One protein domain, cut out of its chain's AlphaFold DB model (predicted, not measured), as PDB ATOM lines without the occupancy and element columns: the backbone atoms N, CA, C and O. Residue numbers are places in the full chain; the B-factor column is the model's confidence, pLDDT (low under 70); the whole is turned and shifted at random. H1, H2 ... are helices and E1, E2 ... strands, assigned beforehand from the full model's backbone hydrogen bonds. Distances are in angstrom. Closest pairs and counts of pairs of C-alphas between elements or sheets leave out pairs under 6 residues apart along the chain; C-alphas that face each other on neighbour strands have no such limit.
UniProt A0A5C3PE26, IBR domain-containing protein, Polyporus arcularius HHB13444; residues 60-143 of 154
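This is residues 60 to 143 of the 154 residues of the protein "IBR domain-containing protein" of Polyporus arcularius HHB13444 (UniProt A0A5C3PE26). Little regular structure is found here: loose loops join the small hairpin of E2 and E3 towards one end, helix H1 along one long side and short strand E1 towards the other end. The 84 printed residues hold E1, H1, E2, E3 in chain order, the class is mixed, and only 21 residues are in named elements. The whole is loose, radius of gyration of the C-alphas 14.9 A, spanning 46 by 30 by 17 A.

Find C-alpha 132 at (98.865, 125.994, 211.503), where E2, residues 132 to 134, begins; E3 is residues 140 to 142. H1, residues 101 to 111, runs 16.4 A from (74.010, 114.128, 203.727). E1 is residues 70 to 73.

E2 and E3 are an antiparallel hairpin at 150 degrees; look for N 133 and O 141, 2.9 A apart. H1 has 6 of 7 O i to N i+4 pairs within hydrogen-bond range. E1 pairs with no named strand, but residues 60 to 61 pair antiparallel with residues 70 to 72 of E1. E1 and H1 are apart.

The C-alphas of Pro 93 and Gly 129, the two farthest apart, are 46.3 A apart. The printed part has no cut; the links E1 to H1 and H1 to E2 are long. In this model, pLDDT is under 70 at residues 74 to 87, 96 to 112 and 137.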
ATOM      1  N   VAL A  60      86.004 104.449 207.649       76.56
ATOM      2  CA  VAL A  60      84.766 104.732 206.928       76.56
ATOM      3  C   VAL A  60      83.770 103.620 207.242       76.56
ATOM      4  O   VAL A  60      84.098 102.439 207.100       76.56
ATOM      5  N   TYR A  61      82.568 103.992 207.679       80.50
ATOM      6  CA  TYR A  61      81.468 103.089 208.039       80.50
ATOM      7  C   TYR A  61      80.225 103.369 207.157       80.50
ATOM      8  O   TYR A  61      80.103 104.486 206.656       80.50
ATOM      9  N   CYS A  62      79.302 102.402 206.948       81.31
ATOM     10  CA  CYS A  62      77.994 102.689 206.301       81.31
ATOM     11  C   CYS A  62      77.290 103.749 207.161       81.31
ATOM     12  O   CYS A  62      77.154 103.549 208.367       81.31
ATOM     13  N   SER A  63      76.826 104.849 206.560       79.19
ATOM     14  CA  SER A  63      76.166 105.937 207.301       79.19
ATOM     15  C   SER A  63      74.808 105.537 207.881       79.19
ATOM     16  O   SER A  63      74.301 106.206 208.776       79.19
ATOM     17  N   ARG A  64      74.218 104.431 207.409       77.38
ATOM     18  CA  ARG A  64      72.991 103.867 207.973       77.38
ATOM     19  C   ARG A  64      73.279 103.318 209.382       77.38
ATOM     20  O   ARG A  64      74.001 102.319 209.472       77.38
ATOM     21  N   PRO A  65      72.675 103.865 210.458       74.69
ATOM     22  CA  PRO A  65      72.986 103.461 211.835       74.69
ATOM     23  C   PRO A  65      72.769 101.967 212.090       74.69
ATOM     24  O   PRO A  65      73.592 101.321 212.735       74.69
ATOM     25  N   SER A  66      71.714 101.394 211.498       78.75
ATOM     26  CA  SER A  66      71.395  99.964 211.602       78.75
ATOM     27  C   SER A  66      72.400  99.048 210.893       78.75
ATOM     28  O   SER A  66      72.403  97.848 211.142       78.75
ATOM     29  N   CYS A  67      73.236  99.581 209.997       82.69
ATOM     30  CA  CYS A  67      74.284  98.819 209.328       82.69
ATOM     31  C   CYS A  67      75.646  99.079 209.968       82.69
ATOM     32  O   CYS A  67      76.313  98.126 210.362       82.69
ATOM     33  N   SER A  68      76.074 100.349 210.029       76.81
ATOM     34  CA  SER A  68      77.361 100.802 210.586       76.81
ATOM     35  C   SER A  68      78.564  99.924 210.199       76.81
ATOM     36  O   SER A  68      79.548  99.807 210.931       76.81
ATOM     37  N   ARG A  69      78.497  99.257 209.036       81.44
ATOM     38  CA  ARG A  69      79.503  98.288 208.600       81.44
ATOM     39  C   ARG A  69      80.777  99.024 208.238       81.44
ATOM     40  O   ARG A  69      80.728  99.994 207.492       81.44
ATOM     41  N   PHE A  70      81.916  98.531 208.705       80.25
ATOM     42  CA  PHE A  70      83.220  99.053 208.306       80.25
ATOM     43  C   PHE A  70      83.452  98.831 206.802       80.25
ATOM     44  O   PHE A  70      83.490  97.689 206.342       80.25
ATOM     45  N   LEU A  71      83.590  99.923 206.050       79.00
ATOM     46  CA  LEU A  71      83.810  99.928 204.601       79.00
ATOM     47  C   LEU A  71      85.301 100.012 204.247       79.00
ATOM     48  O   LEU A  71      85.718  99.549 203.190       79.00
ATOM     49  N   GLY A  72      86.120 100.561 205.145       75.00
ATOM     50  CA  GLY A  72      87.564 100.628 204.978       75.00
ATOM     51  C   GLY A  72      88.174 101.818 205.698       75.00
ATOM     52  O   GLY A  72      87.605 102.358 206.642       75.00
ATOM     53  N   THR A  73      89.360 102.226 205.258       72.19
ATOM     54  CA  THR A  73      90.035 103.416 205.783       72.19
ATOM     55  C   THR A  73      90.304 104.408 204.675       72.19
ATOM     56  O   THR A  73      90.669 104.038 203.555       72.19
ATOM     57  N   GLN A  74      90.153 105.686 204.996       67.25
ATOM     58  CA  GLN A  74      90.593 106.768 204.139       67.25
ATOM     59  C   GLN A  74      92.121 106.854 204.248       67.25
ATOM     60  O   GLN A  74      92.687 107.519 205.122       67.25
ATOM     61  N   HIS A  75      92.793 106.068 203.405       63.31
ATOM     62  CA  HIS A  75      94.246 106.052 203.312       63.31
ATOM     63  C   HIS A  75      94.784 107.378 202.767       63.31
ATOM     64  O   HIS A  75      94.186 108.009 201.896       63.31
ATOM     65  N   LYS A  76      95.959 107.739 203.286       54.44
ATOM     66  CA  LYS A  76      96.802 108.858 202.869       54.44
ATOM     67  C   LYS A  76      97.065 108.796 201.359       54.44
ATOM     68  O   LYS A  76      97.697 107.848 200.897       54.44
ATOM     69  N   GLY A  77      96.646 109.815 200.616       52.06
ATOM     70  CA  GLY A  77      97.415 110.220 199.444       52.06
ATOM     71  C   GLY A  77      98.709 110.853 199.950       52.06
ATOM     72  O   GLY A  77      98.663 111.714 200.829       52.06
ATOM     73  N   SER A  78      99.866 110.410 199.464       49.41
ATOM     74  CA  SER A  78     101.096 111.177 199.669       49.41
ATOM     75  C   SER A  78     100.989 112.421 198.804       49.41
ATOM     76  O   SER A  78     101.009 112.330 197.580       49.41
ATOM     77  N   PHE A  79     100.859 113.587 199.430       47.38
ATOM     78  CA  PHE A  79     100.937 114.860 198.716       47.38
ATOM     79  C   PHE A  79     102.222 114.869 197.855       47.38
ATOM     80  O   PHE A  79     103.278 114.536 198.399       47.38
ATOM     81  N   PRO A  80     102.175 115.189 196.545       50.38
ATOM     82  CA  PRO A  80     101.091 115.836 195.800       50.38
ATOM     83  C   PRO A  80     100.252 114.887 194.919       50.38
ATOM     84  O   PRO A  80      99.397 115.347 194.167       50.38
ATOM     85  N   PHE A  81     100.469 113.571 194.986       51.78
ATOM     86  CA  PHE A  81      99.825 112.620 194.087       51.78
ATOM     87  C   PHE A  81      98.796 111.768 194.838       51.78
ATOM     88  O   PHE A  81      99.103 111.062 195.794       51.78
ATOM     89  N   VAL A  82      97.570 111.778 194.315       50.88
ATOM     90  CA  VAL A  82      96.413 110.949 194.697       50.88
ATOM     91  C   VAL A  82      95.456 111.590 195.717       50.88
ATOM     92  O   VAL A  82      95.290 111.130 196.841       50.88
ATOM     93  N   PHE A  83      94.681 112.566 195.232       50.16
ATOM     94  CA  PHE A  83      93.373 112.973 195.775       50.16
ATOM     95  C   PHE A  83      92.242 112.012 195.356       50.16
ATOM     96  O   PHE A  83      91.096 112.421 195.165       50.16
ATOM     97  N   ARG A  84      92.526 110.722 195.120       51.22
ATOM     98  CA  ARG A  84      91.448 109.791 194.758       51.22
ATOM     99  C   ARG A  84      90.665 109.434 196.011       51.22
ATOM    100  O   ARG A  84      91.045 108.529 196.754       51.22
ATOM    101  N   ARG A  85      89.538 110.128 196.196       56.47
ATOM    102  CA  ARG A  85      88.442 109.675 197.053       56.47
ATOM    103  C   ARG A  85      88.142 108.224 196.686       56.47
ATOM    104  O   ARG A  85      87.638 107.950 195.595       56.47
ATOM    105  N   ARG A  86      88.447 107.279 197.576       59.19
ATOM    106  CA  ARG A  86      87.812 105.966 197.472       59.19
ATOM    107  C   ARG A  86      86.352 106.193 197.831       59.19
ATOM    108  O   ARG A  86      86.046 106.449 198.992       59.19
ATOM    109  N   LYS A  87      85.471 106.172 196.831       68.00
ATOM    110  CA  LYS A  87      84.040 106.045 197.092       68.00
ATOM    111  C   LYS A  87      83.840 104.674 197.724       68.00
ATOM    112  O   LYS A  87      84.211 103.661 197.135       68.00
ATOM    113  N   PHE A  88      83.355 104.669 198.957       73.31
ATOM    114  CA  PHE A  88      83.011 103.448 199.659       73.31
ATOM    115  C   PHE A  88      81.525 103.204 199.459       73.31
ATOM    116  O   PHE A  88      80.699 103.978 199.932       73.31
ATOM    117  N   GLU A  89      81.198 102.131 198.754       76.00
ATOM    118  CA  GLU A  89      79.825 101.663 198.612       76.00
ATOM    119  C   GLU A  89      79.581 100.563 199.638       76.00
ATOM    120  O   GLU A  89      80.440  99.704 199.870       76.00
ATOM    121  N   CYS A  90      78.425 100.603 200.302       79.19
ATOM    122  CA  CYS A  90      78.067  99.511 201.186       79.19
ATOM    123  C   CYS A  90      77.636  98.309 200.335       79.19
ATOM    124  O   CYS A  90      76.689  98.437 199.565       79.19
ATOM    125  N   PRO A  91      78.270  97.132 200.481       79.38
ATOM    126  CA  PRO A  91      77.921  95.954 199.687       79.38
ATOM    127  C   PRO A  91      76.587  95.314 200.104       79.38
ATOM    128  O   PRO A  91      76.179  94.317 199.517       79.38
ATOM    129  N   ALA A  92      75.932  95.820 201.154       78.88
ATOM    130  CA  ALA A  92      74.656  95.285 201.605       78.88
ATOM    131  C   ALA A  92      73.532  95.747 200.656       78.88
ATOM    132  O   ALA A  92      73.382  96.958 200.477       78.88
ATOM    133  N   PRO A  93      72.723  94.823 200.100       70.81
ATOM    134  CA  PRO A  93      71.726  95.125 199.067       70.81
ATOM    135  C   PRO A  93      70.689  96.170 199.509       70.81
ATOM    136  O   PRO A  93      70.243  96.968 198.689       70.81
ATOM    137  N   ASP A  94      70.405  96.247 200.814       75.12
ATOM    138  CA  ASP A  94      69.472  97.220 201.395       75.12
ATOM    139  C   ASP A  94      70.162  98.452 202.031       75.12
ATOM    140  O   ASP A  94      69.480  99.380 202.464       75.12
ATOM    141  N   CYS A  95      71.504  98.528 202.117       73.44
ATOM    142  CA  CYS A  95      72.230  99.715 202.637       73.44
ATOM    143  C   CYS A  95      72.562 100.669 201.481       73.44
ATOM    144  O   CYS A  95      73.732 100.911 201.193       73.44
ATOM    145  N   ARG A  96      71.551 101.251 200.818       63.91
ATOM    146  CA  ARG A  96      71.785 102.468 200.022       63.91
ATOM    147  C   ARG A  96      71.857 103.655 200.964       63.91
ATOM    148  O   ARG A  96      70.865 104.044 201.571       63.91
ATOM    149  N   THR A  97      73.048 104.212 201.110       56.88
ATOM    150  CA  THR A  97      73.225 105.520 201.733       56.88
ATOM    151  C   THR A  97      72.726 106.582 200.752       56.88
ATOM    152  O   THR A  97      73.234 106.608 199.627       56.88
ATOM    153  N   PRO A  98      71.771 107.453 201.121       50.78
ATOM    154  CA  PRO A  98      71.495 108.645 200.332       50.78
ATOM    155  C   PRO A  98      72.781 109.475 200.276       50.78
ATOM    156  O   PRO A  98      73.420 109.705 201.305       50.78
ATOM    157  N   ALA A  99      73.188 109.892 199.079       51.88
ATOM    158  CA  ALA A  99      74.368 110.734 198.870       51.88
ATOM    159  C   ALA A  99      74.178 112.169 199.418       51.88
ATOM    160  O   ALA A  99      75.094 112.985 199.367       51.88
ATOM    161  N   ASP A 100      72.996 112.460 199.965       48.09
ATOM    162  CA  ASP A 100      72.474 113.808 200.190       48.09
ATOM    163  C   ASP A 100      72.928 114.434 201.520       48.09
ATOM    164  O   ASP A 100      72.769 115.634 201.735       48.09
ATOM    165  N   VAL A 101      73.543 113.647 202.412       53.28
ATOM    166  CA  VAL A 101      74.010 114.128 203.727       53.28
ATOM    167  C   VAL A 101      75.262 115.016 203.607       53.28
ATOM    168  O   VAL A 101      75.513 115.847 204.473       53.28
ATOM    169  N   ASP A 102      76.039 114.886 202.523       57.72
ATOM    170  CA  ASP A 102      77.269 115.675 202.317       57.72
ATOM    171  C   ASP A 102      76.944 117.146 201.970       57.72
ATOM    172  O   ASP A 102      77.683 118.057 202.336       57.72
ATOM    173  N   VAL A 103      75.798 117.413 201.329       58.03
ATOM    174  CA  VAL A 103      75.435 118.758 200.841       58.03
ATOM    175  C   VAL A 103      75.097 119.720 201.987       58.03
ATOM    176  O   VAL A 103      75.505 120.884 201.960       58.03
ATOM    177  N   SER A 104      74.399 119.251 203.026       62.12
ATOM    178  CA  SER A 104      74.015 120.090 204.171       62.12
ATOM    179  C   SER A 104      75.203 120.441 205.072       62.12
ATOM    180  O   SER A 104      75.351 121.594 205.476       62.12
ATOM    181  N   LEU A 105      76.097 119.482 205.326       64.06
ATOM    182  CA  LEU A 105      77.324 119.672 206.111       64.06
ATOM    183  C   LEU A 105      78.316 120.607 205.412       64.06
ATOM    184  O   LEU A 105      78.946 121.442 206.063       64.06
ATOM    185  N   LEU A 106      78.422 120.506 204.085       64.25
ATOM    186  CA  LEU A 106      79.239 121.415 203.285       64.25
ATOM    187  C   LEU A 106      78.719 122.846 203.324       64.25
ATOM    188  O   LEU A 106      79.502 123.782 203.482       64.25
ATOM    189  N   SER A 107      77.400 122.993 203.230       65.12
ATOM    190  CA  SER A 107      76.744 124.294 203.299       65.12
ATOM    191  C   SER A 107      76.944 124.920 204.682       65.12
ATOM    192  O   SER A 107      77.350 126.073 204.775       65.12
ATOM    193  N   LEU A 108      76.755 124.162 205.767       68.38
ATOM    194  CA  LEU A 108      76.982 124.644 207.136       68.38
ATOM    195  C   LEU A 108      78.439 125.071 207.369       68.38
ATOM    196  O   LEU A 108      78.697 126.119 207.964       68.38
ATOM    197  N   GLY A 109      79.390 124.285 206.860       66.44
ATOM    198  CA  GLY A 109      80.815 124.573 206.977       66.44
ATOM    199  C   GLY A 109      81.235 125.869 206.288       66.44
ATOM    200  O   GLY A 109      82.005 126.638 206.857       66.44
ATOM    201  N   GLN A 110      80.686 126.144 205.099       65.50
ATOM    202  CA  GLN A 110      80.932 127.397 204.379       65.50
ATOM    203  C   GLN A 110      80.442 128.617 205.166       65.50
ATOM    204  O   GLN A 110      81.156 129.613 205.246       65.50
ATOM    205  N   HIS A 111      79.263 128.526 205.786       63.88
ATOM    206  CA  HIS A 111      78.705 129.623 206.584       63.88
ATOM    207  C   HIS A 111      79.436 129.822 207.919       63.88
ATOM    208  O   HIS A 111      79.509 130.944 208.409       63.88
ATOM    209  N   SER A 112      80.003 128.754 208.489       68.94
ATOM    210  CA  SER A 112      80.670 128.782 209.802       68.94
ATOM    211  C   SER A 112      82.177 129.066 209.718       68.94
ATOM    212  O   SER A 112      82.868 129.048 210.732       68.94
ATOM    213  N   GLY A 113      82.721 129.291 208.515       76.31
ATOM    214  CA  GLY A 113      84.158 129.520 208.317       76.31
ATOM    215  C   GLY A 113      85.027 128.278 208.549       76.31
ATOM    216  O   GLY A 113      86.228 128.400 208.797       76.31
ATOM    217  N   TRP A 114      84.442 127.079 208.478       86.38
ATOM    218  CA  TRP A 114      85.156 125.814 208.646       86.38
ATOM    219  C   TRP A 114      85.958 125.469 207.386       86.38
ATOM    220  O   TRP A 114      85.437 125.499 206.271       86.38
ATOM    221  N   ALA A 115      87.221 125.076 207.550       83.44
ATOM    222  CA  ALA A 115      88.071 124.658 206.437       83.44
ATOM    223  C   ALA A 115      88.042 123.136 206.249       83.44
ATOM    224  O   ALA A 115      87.963 122.367 207.206       83.44
ATOM    225  N   ARG A 116      88.179 122.670 205.003       85.31
ATOM    226  CA  ARG A 116      88.410 121.247 204.718       85.31
ATOM    227  C   ARG A 116      89.899 120.948 204.739       85.31
ATOM    228  O   ARG A 116      90.693 121.688 204.165       85.31
ATOM    229  N   CYS A 117      90.282 119.823 205.338       83.75
ATOM    230  CA  CYS A 117      91.642 119.322 205.182       83.75
ATOM    231  C   CYS A 117      91.926 119.045 203.694       83.75
ATOM    232  O   CYS A 117      91.206 118.242 203.099       83.75
ATOM    233  N   PRO A 118      93.001 119.586 203.097       82.12
ATOM    234  CA  PRO A 118      93.320 119.326 201.695       82.12
ATOM    235  C   PRO A 118      93.641 117.845 201.431       82.12
ATOM    236  O   PRO A 118      93.499 117.372 200.313       82.12
ATOM    237  N   CYS A 119      94.053 117.079 202.448       74.69
ATOM    238  CA  CYS A 119      94.406 115.667 202.286       74.69
ATOM    239  C   CYS A 119      93.221 114.700 202.444       74.69
ATOM    240  O   CYS A 119      93.148 113.711 201.717       74.69
ATOM    241  N   CYS A 120      92.339 114.917 203.425       71.31
ATOM    242  CA  CYS A 120      91.259 113.973 203.751       71.31
ATOM    243  C   CYS A 120      89.868 114.608 203.804       71.31
ATOM    244  O   CYS A 120      88.905 113.923 204.130       71.31
ATOM    245  N   GLU A 121      89.756 115.900 203.501       74.94
ATOM    246  CA  GLU A 121      88.502 116.653 203.392       74.94
ATOM    247  C   GLU A 121      87.626 116.692 204.649       74.94
ATOM    248  O   GLU A 121      86.497 117.187 204.606       74.94
ATOM    249  N   THR A 122      88.151 116.212 205.776       78.62
ATOM    250  CA  THR A 122      87.545 116.396 207.090       78.62
ATOM    251  C   THR A 122      87.330 117.886 207.326       78.62
ATOM    252  O   THR A 122      88.260 118.675 207.130       78.62
ATOM    253  N   MET A 123      86.109 118.248 207.719       85.12
ATOM    254  CA  MET A 123      85.773 119.600 208.156       85.12
ATOM    255  C   MET A 123      86.505 119.895 209.462       85.12
ATOM    256  O   MET A 123      86.513 119.072 210.380       85.12
ATOM    257  N   ILE A 124      87.153 121.047 209.519       85.06
ATOM    258  CA  ILE A 124      87.935 121.506 210.655       85.06
ATOM    259  C   ILE A 124      87.416 122.891 210.998       85.06
ATOM    260  O   ILE A 124      87.441 123.790 210.164       85.06
ATOM    261  N   GLU A 125      86.942 123.026 212.224       88.50
ATOM    262  CA  GLU A 125      86.632 124.302 212.843       88.50
ATOM    263  C   GLU A 125      87.903 124.855 213.496       88.50
ATOM    264  O   GLU A 125      88.631 124.118 214.170       88.50
ATOM    265  N   LEU A 126      88.185 126.138 213.272       84.62
ATOM    266  CA  LEU A 126      89.234 126.870 213.973       84.62
ATOM    267  C   LEU A 126      88.563 127.820 214.960       84.62
ATOM    268  O   LEU A 126      88.003 128.825 214.538       84.62
ATOM    269  N   ASN A 127      88.630 127.495 216.251       76.88
ATOM    270  CA  ASN A 127      88.053 128.350 217.287       76.88
ATOM    271  C   ASN A 127      88.885 129.623 217.470       76.88
ATOM    272  O   ASN A 127      88.350 130.710 217.332       76.88
ATOM    273  N   ASP A 128      90.193 129.487 217.700       73.00
ATOM    274  CA  ASP A 128      91.122 130.608 217.882       73.00
ATOM    275  C   ASP A 128      92.574 130.148 217.647       73.00
ATOM    276  O   ASP A 128      92.899 128.971 217.839       73.00
ATOM    277  N   GLY A 129      93.472 131.069 217.273       81.44
ATOM    278  CA  GLY A 129      94.924 130.837 217.243       81.44
ATOM    279  C   GLY A 129      95.606 130.978 215.873       81.44
ATOM    280  O   GLY A 129      95.187 131.748 215.014       81.44
ATOM    281  N   CYS A 130      96.728 130.270 215.696       85.44
ATOM    282  CA  CYS A 130      97.536 130.288 214.473       85.44
ATOM    283  C   CYS A 130      96.860 129.496 213.342       85.44
ATOM    284  O   CYS A 130      96.201 128.488 213.583       85.44
ATOM    285  N   TYR A 131      97.116 129.874 212.088       90.31
ATOM    286  CA  TYR A 131      96.649 129.119 210.925       90.31
ATOM    287  C   TYR A 131      97.352 127.761 210.730       90.31
ATOM    288  O   TYR A 131      97.055 127.077 209.758       90.31
ATOM    289  N   HIS A 132      98.276 127.333 211.594       91.69
ATOM    290  CA  HIS A 132      98.865 125.994 211.503       91.69
ATOM    291  C   HIS A 132      97.879 124.923 211.963       91.69
ATOM    292  O   HIS A 132      97.520 124.851 213.134       91.69
ATOM    293  N   ILE A 133      97.505 124.033 211.050       90.19
ATOM    294  CA  ILE A 133      96.611 122.917 211.339       90.19
ATOM    295  C   ILE A 133      97.347 121.614 211.148       90.19
ATOM    296  O   ILE A 133      97.876 121.349 210.071       90.19
ATOM    297  N   THR A 134      97.293 120.757 212.164       88.06
ATOM    298  CA  THR A 134      97.650 119.344 212.042       88.06
ATOM    299  C   THR A 134      96.369 118.521 212.000       88.06
ATOM    300  O   THR A 134      95.696 118.330 213.011       88.06
ATOM    301  N   CYS A 135      96.000 118.033 210.818       82.50
ATOM    302  CA  CYS A 135      94.826 117.184 210.663       82.50
ATOM    303  C   CYS A 135      95.047 115.805 211.303       82.50
ATOM    304  O   CYS A 135      96.163 115.283 211.325       82.50
ATOM    305  N   ARG A 136      93.964 115.136 211.718       75.81
ATOM    306  CA  ARG A 136      93.993 113.753 212.235       75.81
ATOM    307  C   ARG A 136      94.581 112.745 211.237       75.81
ATOM    308  O   ARG A 136      95.162 111.740 211.650       75.81
ATOM    309  N   CYS A 137      94.490 113.026 209.931       69.75
ATOM    310  CA  CYS A 137      95.137 112.221 208.892       69.75
ATOM    311  C   CYS A 137      96.676 112.355 208.879       69.75
ATOM    312  O   CYS A 137      97.361 111.541 208.253       69.75
ATOM    313  N   GLY A 138      97.219 113.336 209.606       76.44
ATOM    314  CA  GLY A 138      98.640 113.669 209.705       76.44
ATOM    315  C   GLY A 138      99.102 114.761 208.739       76.44
ATOM    316  O   GLY A 138     100.292 115.044 208.697       76.44
ATOM    317  N   ALA A 139      98.203 115.347 207.942       81.12
ATOM    318  CA  ALA A 139      98.548 116.467 207.074       81.12
ATOM    319  C   ALA A 139      98.703 117.757 207.885       81.12
ATOM    320  O   ALA A 139      97.819 118.099 208.671       81.12
ATOM    321  N   GLU A 140      99.787 118.485 207.635       89.38
ATOM    322  CA  GLU A 140     100.024 119.814 208.192       89.38
ATOM    323  C   GLU A 140      99.835 120.874 207.109       89.38
ATOM    324  O   GLU A 140     100.483 120.821 206.056       89.38
ATOM    325  N   PHE A 141      98.943 121.830 207.348       88.94
ATOM    326  CA  PHE A 141      98.581 122.840 206.357       88.94
ATOM    327  C   PHE A 141      98.171 124.165 207.008       88.94
ATOM    328  O   PHE A 141      97.875 124.221 208.200       88.94
ATOM    329  N   CYS A 142      98.181 125.237 206.219       90.44
ATOM    330  CA  CYS A 142      97.679 126.545 206.615       90.44
ATOM    331  C   CYS A 142      96.150 126.581 206.490       90.44
ATOM    332  O   CYS A 142      95.625 126.389 205.398       90.44
ATOM    333  N   TYR A 143      95.426 126.868 207.570       89.75
ATOM    334  CA  TYR A 143      93.965 126.968 207.589       89.75
ATOM    335  C   TYR A 143      93.440 128.003 206.586       89.75
ATOM    336  O   TYR A 143      92.419 127.783 205.943       89.75
TER     337      TYR A 143